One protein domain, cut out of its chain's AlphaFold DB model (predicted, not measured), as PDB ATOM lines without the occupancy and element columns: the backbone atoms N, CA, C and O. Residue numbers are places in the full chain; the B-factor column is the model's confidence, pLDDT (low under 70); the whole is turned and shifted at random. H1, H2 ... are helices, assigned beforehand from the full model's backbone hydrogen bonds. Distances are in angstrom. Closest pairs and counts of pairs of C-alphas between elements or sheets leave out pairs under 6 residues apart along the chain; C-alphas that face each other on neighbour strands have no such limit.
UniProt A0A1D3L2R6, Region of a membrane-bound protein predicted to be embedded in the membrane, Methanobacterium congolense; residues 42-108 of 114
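AT A GLANCE: This is residues 42 to 108 of the 114 residues of the protein "Region of a membrane-bound protein predicted to be embedded in the membrane" of Methanobacterium congolense (UniProt A0A1D3L2R6). Two long helices, H2 and H1, run in opposite directions as a narrow, loose V, joined by a loop at the end where they come closest. H2, the longer, reaches past H1 at the open end. The printed part has 67 residues, with H1 then H2 along the chain and no named strand; the class is all helix. It is extended, with a radius of gyration of the C-alphas of 17.6 A, a rod spanning 61 by 24 by 8 A.

HOW THE PARTS SIT: H2, residues 76 to 108, and H1, residues 42 to 68, are close but not clearly touching: their closest C-alphas, those of Gly 80 and Leu 59, are 7.7 A apart. They run opposite ways at a shallow tilt of 14 degrees. O i to N i+4 pairs are within hydrogen-bond range in 28 of 29 cases in H2 and 21 of 23 in H1.

IN THESE COORDINATES: H2 measures 49.8 A from C-alpha 76 to C-alpha 108 at (116.879, 132.768, 101.332). H1 measures 39.8 A from C-alpha 42 at (140.958, 138.864, 109.638) to C-alpha 68.

THE WHOLE: The C-alphas farthest apart, of Asn 71 and Ile 108, are 61.0 A apart. The printed part has no cut, and the link is short. Residues 42 to 51, 70 to 71, 73 to 77 and 98 to 108 have pLDDT under 70.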
ATOM      1  N   TYR A  42     139.487 138.829 109.664       60.78
ATOM      2  CA  TYR A  42     140.958 138.864 109.638       60.78
ATOM      3  C   TYR A  42     141.650 137.505 109.849       60.78
ATOM      4  O   TYR A  42     142.727 137.265 109.307       60.78
ATOM      5  N   THR A  43     141.014 136.568 110.558       60.12
ATOM      6  CA  THR A  43     141.550 135.208 110.778       60.12
ATOM      7  C   THR A  43     141.653 134.401 109.481       60.12
ATOM      8  O   THR A  43     142.564 133.589 109.332       60.12
ATOM      9  N   LYS A  44     140.776 134.680 108.506       61.00
ATOM     10  CA  LYS A  44     140.805 134.070 107.169       61.00
ATOM     11  C   LYS A  44     141.960 134.617 106.315       61.00
ATOM     12  O   LYS A  44     142.628 133.855 105.624       61.00
ATOM     13  N   VAL A  45     142.255 135.914 106.445       64.94
ATOM     14  CA  VAL A  45     143.328 136.602 105.704       64.94
ATOM     15  C   VAL A  45     144.720 136.187 106.193       64.94
ATOM     16  O   VAL A  45     145.582 135.895 105.368       64.94
ATOM     17  N   ILE A  46     144.949 136.079 107.508       64.75
ATOM     18  CA  ILE A  46     146.235 135.582 108.046       64.75
ATOM     19  C   ILE A  46     146.489 134.131 107.616       64.75
ATOM     20  O   ILE A  46     147.610 133.788 107.234       64.75
ATOM     21  N   GLY A  47     145.442 133.297 107.633       64.44
ATOM     22  CA  GLY A  47     145.513 131.916 107.155       64.44
ATOM     23  C   GLY A  47     145.989 131.843 105.703       64.44
ATOM     24  O   GLY A  47     146.932 131.110 105.405       64.44
ATOM     25  N   TRP A  48     145.426 132.672 104.821       67.06
ATOM     26  CA  TRP A  48     145.853 132.755 103.421       67.06
ATOM     27  C   TRP A  48     147.283 133.272 103.272       67.06
ATOM     28  O   TRP A  48     148.075 132.642 102.581       67.06
ATOM     29  N   ILE A  49     147.665 134.351 103.960       67.81
ATOM     30  CA  ILE A  49     149.030 134.899 103.869       67.81
ATOM     31  C   ILE A  49     150.072 133.845 104.273       67.81
ATOM     32  O   ILE A  49     151.071 133.676 103.576       67.81
ATOM     33  N   SER A  50     149.823 133.069 105.333       64.88
ATOM     34  CA  SER A  50     150.715 131.961 105.706       64.88
ATOM     35  C   SER A  50     150.749 130.860 104.636       64.88
ATOM     36  O   SER A  50     151.822 130.403 104.246       64.88
ATOM     37  N   ALA A  51     149.596 130.507 104.065       66.50
ATOM     38  CA  ALA A  51     149.508 129.507 103.008       66.50
ATOM     39  C   ALA A  51     150.188 129.944 101.698       66.50
ATOM     40  O   ALA A  51     150.580 129.079 100.926       66.50
ATOM     41  N   PHE A  52     150.367 131.246 101.451       73.25
ATOM     42  CA  PHE A  52     151.031 131.767 100.250       73.25
ATOM     43  C   PHE A  52     152.516 132.103 100.443       73.25
ATOM     44  O   PHE A  52     153.248 132.095  99.461       73.25
ATOM     45  N   ILE A  53     152.982 132.384 101.666       72.06
ATOM     46  CA  ILE A  53     154.378 132.791 101.941       72.06
ATOM     47  C   ILE A  53     155.295 131.583 102.191       72.06
ATOM     48  O   ILE A  53     156.455 131.583 101.775       72.06
ATOM     49  N   PHE A  54     154.793 130.530 102.838       74.94
ATOM     50  CA  PHE A  54     155.595 129.340 103.137       74.94
ATOM     51  C   PHE A  54     155.938 128.484 101.900       74.94
ATOM     52  O   PHE A  54     157.085 128.040 101.811       74.94
ATOM     53  N   PRO A  55     155.039 128.283 100.914       80.00
ATOM     54  CA  PRO A  55     155.374 127.529  99.705       80.00
ATOM     55  C   PRO A  55     156.495 128.131  98.843       80.00
ATOM     56  O   PRO A  55     157.381 127.369  98.467       80.00
ATOM     57  N   PRO A  56     156.546 129.445  98.535       78.81
ATOM     58  CA  PRO A  56     157.632 130.000  97.730       78.81
ATOM     59  C   PRO A  56     158.967 129.966  98.475       78.81
ATOM     60  O   PRO A  56     159.980 129.652  97.861       78.81
ATOM     61  N   LEU A  57     158.984 130.200  99.793       79.69
ATOM     62  CA  LEU A  57     160.213 130.074 100.584       79.69
ATOM     63  C   LEU A  57     160.703 128.619 100.636       79.69
ATOM     64  O   LEU A  57     161.885 128.366 100.416       79.69
ATOM     65  N   GLY A  58     159.796 127.661 100.850       80.62
ATOM     66  CA  GLY A  58     160.122 126.233 100.835       80.62
ATOM     67  C   GLY A  58     160.599 125.745  99.464       80.62
ATOM     68  O   GLY A  58     161.561 124.985  99.382       80.62
ATOM     69  N   LEU A  59     159.979 126.225  98.384       82.31
ATOM     70  CA  LEU A  59     160.346 125.883  97.012       82.31
ATOM     71  C   LEU A  59     161.702 126.484  96.625       82.31
ATOM     72  O   LEU A  59     162.527 125.780  96.052       82.31
ATOM     73  N   VAL A  60     161.974 127.744  96.980       83.00
ATOM     74  CA  VAL A  60     163.263 128.405  96.703       83.00
ATOM     75  C   VAL A  60     164.405 127.740  97.470       83.00
ATOM     76  O   VAL A  60     165.443 127.452  96.878       83.00
ATOM     77  N   VAL A  61     164.215 127.438  98.760       83.38
ATOM     78  CA  VAL A  61     165.220 126.718  99.565       83.38
ATOM     79  C   VAL A  61     165.413 125.291  99.046       83.38
ATOM     80  O   VAL A  61     166.546 124.830  98.930       83.38
ATOM     81  N   GLY A  62     164.327 124.610  98.670       80.00
ATOM     82  CA  GLY A  62     164.380 123.282  98.062       80.00
ATOM     83  C   GLY A  62     165.172 123.269  96.753       80.00
ATOM     84  O   GLY A  62     166.087 122.468  96.604       80.00
ATOM     85  N   LEU A  63     164.888 124.197  95.834       78.62
ATOM     86  CA  LEU A  63     165.631 124.335  94.577       78.62
ATOM     87  C   LEU A  63     167.098 124.718  94.801       78.62
ATOM     88  O   LEU A  63     167.961 124.215  94.089       78.62
ATOM     89  N   TYR A  64     167.397 125.568  95.786       84.12
ATOM     90  CA  TYR A  64     168.770 125.952  96.127       84.12
ATOM     91  C   TYR A  64     169.602 124.757  96.617       84.12
ATOM     92  O   TYR A  64     170.741 124.575  96.189       84.12
ATOM     93  N   LEU A  65     169.020 123.905  97.468       81.19
ATOM     94  CA  LEU A  65     169.678 122.684  97.941       81.19
ATOM     95  C   LEU A  65     169.849 121.646  96.821       81.19
ATOM     96  O   LEU A  65     170.890 120.994  96.752       81.19
ATOM     97  N   LEU A  66     168.870 121.525  95.918       70.38
ATOM     98  CA  LEU A  66     168.960 120.644  94.746       70.38
ATOM     99  C   LEU A  66     170.002 121.130  93.732       70.38
ATOM    100  O   LEU A  66     170.760 120.323  93.207       70.38
ATOM    101  N   TYR A  67     170.094 122.443  93.502       77.62
ATOM    102  CA  TYR A  67     171.096 123.046  92.619       77.62
ATOM    103  C   TYR A  67     172.524 122.748  93.083       77.62
ATOM    104  O   TYR A  67     173.415 122.538  92.262       77.62
ATOM    105  N   HIS A  68     172.743 122.693  94.399       76.69
ATOM    106  CA  HIS A  68     174.053 122.369  94.950       76.69
ATOM    107  C   HIS A  68     174.364 120.860  94.917       76.69
ATOM    108  O   HIS A  68     175.533 120.480  94.879       76.69
ATOM    109  N   ASN A  69     173.357 119.981  94.943       71.00
ATOM    110  CA  ASN A  69     173.552 118.531  95.059       71.00
ATOM    111  C   ASN A  69     173.064 117.755  93.827       71.00
ATOM    112  O   ASN A  69     172.526 116.656  93.958       71.00
ATOM    113  N   ALA A  70     173.229 118.331  92.636       62.81
ATOM    114  CA  ALA A  70     172.870 117.694  91.376       62.81
ATOM    115  C   ALA A  70     173.834 116.533  91.066       62.81
ATOM    116  O   ALA A  70     174.829 116.693  90.359       62.81
ATOM    117  N   ASN A  71     173.536 115.361  91.628       65.75
ATOM    118  CA  ASN A  71     174.020 114.073  91.154       65.75
ATOM    119  C   ASN A  71     172.807 113.225  90.733       65.75
ATOM    120  O   ASN A  71     171.821 113.139  91.459       65.75
ATOM    121  N   ASP A  72     172.915 112.670  89.530       71.25
ATOM    122  CA  ASP A  72     171.870 112.175  88.623       71.25
ATOM    123  C   ASP A  72     170.944 111.084  89.196       71.25
ATOM    124  O   ASP A  72     171.377 109.944  89.394       71.25
ATOM    125  N   ASN A  73     169.669 111.444  89.427       66.38
ATOM    126  CA  ASN A  73     168.456 110.611  89.284       66.38
ATOM    127  C   ASN A  73     167.209 111.364  89.808       66.38
ATOM    128  O   ASN A  73     166.629 111.076  90.857       66.38
ATOM    129  N   ASP A  74     166.770 112.342  89.021       68.94
ATOM    130  CA  ASP A  74     165.899 113.467  89.391       68.94
ATOM    131  C   ASP A  74     164.392 113.162  89.591       68.94
ATOM    132  O   ASP A  74     163.507 113.896  89.144       68.94
ATOM    133  N   SER A  75     164.054 112.124  90.363       67.56
ATOM    134  CA  SER A  75     162.660 111.892  90.806       67.56
ATOM    135  C   SER A  75     162.149 112.944  91.800       67.56
ATOM    136  O   SER A  75     160.946 113.033  92.049       67.56
ATOM    137  N   TRP A  76     163.026 113.779  92.366       65.31
ATOM    138  CA  TRP A  76     162.633 114.774  93.364       65.31
ATOM    139  C   TRP A  76     161.786 115.922  92.779       65.31
ATOM    140  O   TRP A  76     160.883 116.438  93.443       65.31
ATOM    141  N   PHE A  77     161.992 116.279  91.507       67.94
ATOM    142  CA  PHE A  77     161.197 117.311  90.825       67.94
ATOM    143  C   PHE A  77     159.724 116.913  90.667       67.94
ATOM    144  O   PHE A  77     158.843 117.774  90.672       67.94
ATOM    145  N   ILE A  78     159.443 115.608  90.614       77.12
ATOM    146  CA  ILE A  78     158.085 115.062  90.532       77.12
ATOM    147  C   ILE A  78     157.298 115.403  91.799       77.12
ATOM    148  O   ILE A  78     156.134 115.787  91.705       77.12
ATOM    149  N   PHE A  79     157.928 115.351  92.978       75.25
ATOM    150  CA  PHE A  79     157.276 115.730  94.234       75.25
ATOM    151  C   PHE A  79     156.974 117.228  94.292       75.25
ATOM    152  O   PHE A  79     155.893 117.611  94.734       75.25
ATOM    153  N   GLY A  80     157.882 118.070  93.789       75.06
ATOM    154  CA  GLY A  80     157.650 119.513  93.683       75.06
ATOM    155  C   GLY A  80     156.455 119.840  92.784       75.06
ATOM    156  O   GLY A  80     155.553 120.576  93.185       75.06
ATOM    157  N   ILE A  81     156.399 119.232  91.596       79.56
ATOM    158  CA  ILE A  81     155.285 119.405  90.653       79.56
ATOM    159  C   ILE A  81     153.976 118.856  91.242       79.56
ATOM    160  O   ILE A  81     152.948 119.529  91.181       79.56
ATOM    161  N   ALA A  82     154.006 117.678  91.870       79.88
ATOM    162  CA  ALA A  82     152.836 117.086  92.517       79.88
ATOM    163  C   ALA A  82     152.290 117.969  93.653       79.88
ATOM    164  O   ALA A  82     151.073 118.110  93.790       79.88
ATOM    165  N   PHE A  83     153.169 118.613  94.426       80.44
ATOM    166  CA  PHE A  83     152.775 119.522  95.504       80.44
ATOM    167  C   PHE A  83     152.108 120.795  94.967       80.44
ATOM    168  O   PHE A  83     151.074 121.219  95.482       80.44
ATOM    169  N   ILE A  84     152.644 121.363  93.881       80.31
ATOM    170  CA  ILE A  84     152.048 122.518  93.194       80.31
ATOM    171  C   ILE A  84     150.663 122.159  92.646       80.31
ATOM    172  O   ILE A  84     149.703 122.895  92.870       80.31
ATOM    173  N   ILE A  85     150.527 121.013  91.974       85.50
ATOM    174  CA  ILE A  85     149.242 120.555  91.429       85.50
ATOM    175  C   ILE A  85     148.228 120.319  92.557       85.50
ATOM    176  O   ILE A  85     147.087 120.768  92.456       85.50
ATOM    177  N   SER A  86     148.640 119.676  93.654       86.62
ATOM    178  CA  SER A  86     147.786 119.452  94.827       86.62
ATOM    179  C   SER A  86     147.279 120.771  95.422       86.62
ATOM    180  O   SER A  86     146.085 120.909  95.689       86.62
ATOM    181  N   PHE A  87     148.154 121.775  95.540       84.06
ATOM    182  CA  PHE A  87     147.783 123.106  96.012       84.06
ATOM    183  C   PHE A  87     146.771 123.799  95.086       84.06
ATOM    184  O   PHE A  87     145.777 124.346  95.562       84.06
ATOM    185  N   LEU A  88     146.976 123.733  93.766       85.38
ATOM    186  CA  LEU A  88     146.059 124.321  92.781       85.38
ATOM    187  C   LEU A  88     144.666 123.676  92.818       85.38
ATOM    188  O   LEU A  88     143.662 124.382  92.717       85.38
ATOM    189  N   VAL A  89     144.587 122.357  93.010       91.38
ATOM    190  CA  VAL A  89     143.309 121.636  93.152       91.38
ATOM    191  C   VAL A  89     142.578 122.064  94.424       91.38
ATOM    192  O   VAL A  89     141.384 122.355  94.377       91.38
ATOM    193  N   ILE A  90     143.287 122.155  95.553       86.56
ATOM    194  CA  ILE A  90     142.707 122.617  96.822       86.56
ATOM    195  C   ILE A  90     142.195 124.055  96.686       86.56
ATOM    196  O   ILE A  90     141.079 124.349  97.114       86.56
ATOM    197  N   LEU A  91     142.959 124.939  96.036       84.44
ATOM    198  CA  LEU A  91     142.539 126.315  95.772       84.44
ATOM    199  C   LEU A  91     141.263 126.365  94.919       84.44
ATOM    200  O   LEU A  91     140.326 127.077  95.270       84.44
ATOM    201  N   ALA A  92     141.184 125.573  93.846       86.75
ATOM    202  CA  ALA A  92     139.990 125.495  93.004       86.75
ATOM    203  C   ALA A  92     138.753 125.012  93.784       86.75
ATOM    204  O   ALA A  92     137.658 125.548  93.608       86.75
ATOM    205  N   ILE A  93     138.917 124.036  94.685       87.81
ATOM    206  CA  ILE A  93     137.837 123.561  95.561       87.81
ATOM    207  C   ILE A  93     137.379 124.677  96.509       87.81
ATOM    208  O   ILE A  93     136.178 124.902  96.642       87.81
ATOM    209  N   LEU A  94     138.311 125.406  97.130       82.62
ATOM    210  CA  LEU A  94     137.982 126.512  98.034       82.62
ATOM    211  C   LEU A  94     137.204 127.630  97.326       82.62
ATOM    212  O   LEU A  94     136.206 128.107  97.865       82.62
ATOM    213  N   LEU A  95     137.600 127.989  96.102       82.31
ATOM    214  CA  LEU A  95     136.894 128.989  95.293       82.31
ATOM    215  C   LEU A  95     135.475 128.531  94.912       82.31
ATOM    216  O   LEU A  95     134.539 129.330  94.931       82.31
ATOM    217  N   ASN A  96     135.286 127.237  94.640       81.25
ATOM    218  CA  ASN A  96     133.964 126.670  94.362       81.25
ATOM    219  C   ASN A  96     133.043 126.652  95.597       81.25
ATOM    220  O   ASN A  96     131.830 126.816  95.462       81.25
ATOM    221  N   ILE A  97     133.595 126.471  96.803       77.06
ATOM    222  CA  ILE A  97     132.813 126.477  98.052       77.06
ATOM    223  C   ILE A  97     132.261 127.878  98.343       77.06
ATOM    224  O   ILE A  97     131.099 128.011  98.728       77.06
ATOM    225  N   GLU A  98     133.066 128.922  98.133       67.81
ATOM    226  CA  GLU A  98     132.626 130.309  98.334       67.81
ATOM    227  C   GLU A  98     131.519 130.703  97.347       67.81
ATOM    228  O   GLU A  98     130.526 131.298  97.766       67.81
ATOM    229  N   GLY A  99     131.623 130.277  96.082       68.31
ATOM    230  CA  GLY A  99     130.587 130.512  95.069       68.31
ATOM    231  C   GLY A  99     129.235 129.858  95.393       68.31
ATOM    232  O   GLY A  99     128.179 130.433  95.122       68.31
ATOM    233  N   ASN A 100     129.241 128.681  96.028       65.62
ATOM    234  CA  ASN A 100     128.010 127.983  96.411       65.62
ATOM    235  C   ASN A 100     127.328 128.634  97.632       65.62
ATOM    236  O   ASN A 100     126.101 128.699  97.710       65.62
ATOM    237  N   LEU A 101     128.107 129.181  98.571       60.56
ATOM    238  CA  LEU A 101     127.557 129.860  99.746       60.56
ATOM    239  C   LEU A 101     126.895 131.202  99.382       60.56
ATOM    240  O   LEU A 101     125.844 131.520  99.939       60.56
ATOM    241  N   SER A 102     127.454 131.939  98.410       64.75
ATOM    242  CA  SER A 102     126.816 133.141  97.843       64.75
ATOM    243  C   SER A 102     125.527 132.827  97.078       64.75
ATOM    244  O   SER A 102     124.560 133.576  97.161       64.75
ATOM    245  N   TYR A 103     125.470 131.687  96.383       66.56
ATOM    246  CA  TYR A 103     124.262 131.261  95.673       66.56
ATOM    247  C   TYR A 103     123.101 130.961  96.635       66.56
ATOM    248  O   TYR A 103     121.954 131.324  96.381       66.56
ATOM    249  N   ILE A 104     123.397 130.337  97.779       60.09
ATOM    250  CA  ILE A 104     122.384 129.996  98.784       60.09
ATOM    251  C   ILE A 104     121.903 131.242  99.547       60.09
ATOM    252  O   ILE A 104     120.716 131.329  99.862       60.09
ATOM    253  N   SER A 105     122.772 132.227  99.822       63.28
ATOM    254  CA  SER A 105     122.352 133.468 100.497       63.28
ATOM    255  C   SER A 105     121.341 134.280  99.687       63.28
ATOM    256  O   SER A 105     120.423 134.852 100.275       63.28
ATOM    257  N   ASP A 106     121.453 134.265  98.357       64.62
ATOM    258  CA  ASP A 106     120.515 134.955  97.463       64.62
ATOM    259  C   ASP A 106     119.166 134.219  97.326       64.62
ATOM    260  O   ASP A 106     118.163 134.824  96.946       64.62
ATOM    261  N   LEU A 107     119.101 132.930  97.694       64.25
ATOM    262  CA  LEU A 107     117.889 132.098  97.636       64.25
ATOM    263  C   LEU A 107     117.024 132.149  98.915       64.25
ATOM    264  O   LEU A 107     115.871 131.719  98.905       64.25
ATOM    265  N   ILE A 108     117.547 132.699 100.017       60.19
ATOM    266  CA  ILE A 108     116.879 132.768 101.332       60.19
ATOM    267  C   ILE A 108     115.814 133.887 101.518       60.19
ATOM    268  O   ILE A 108     115.011 133.756 102.450       60.19
TER     269      ILE A 108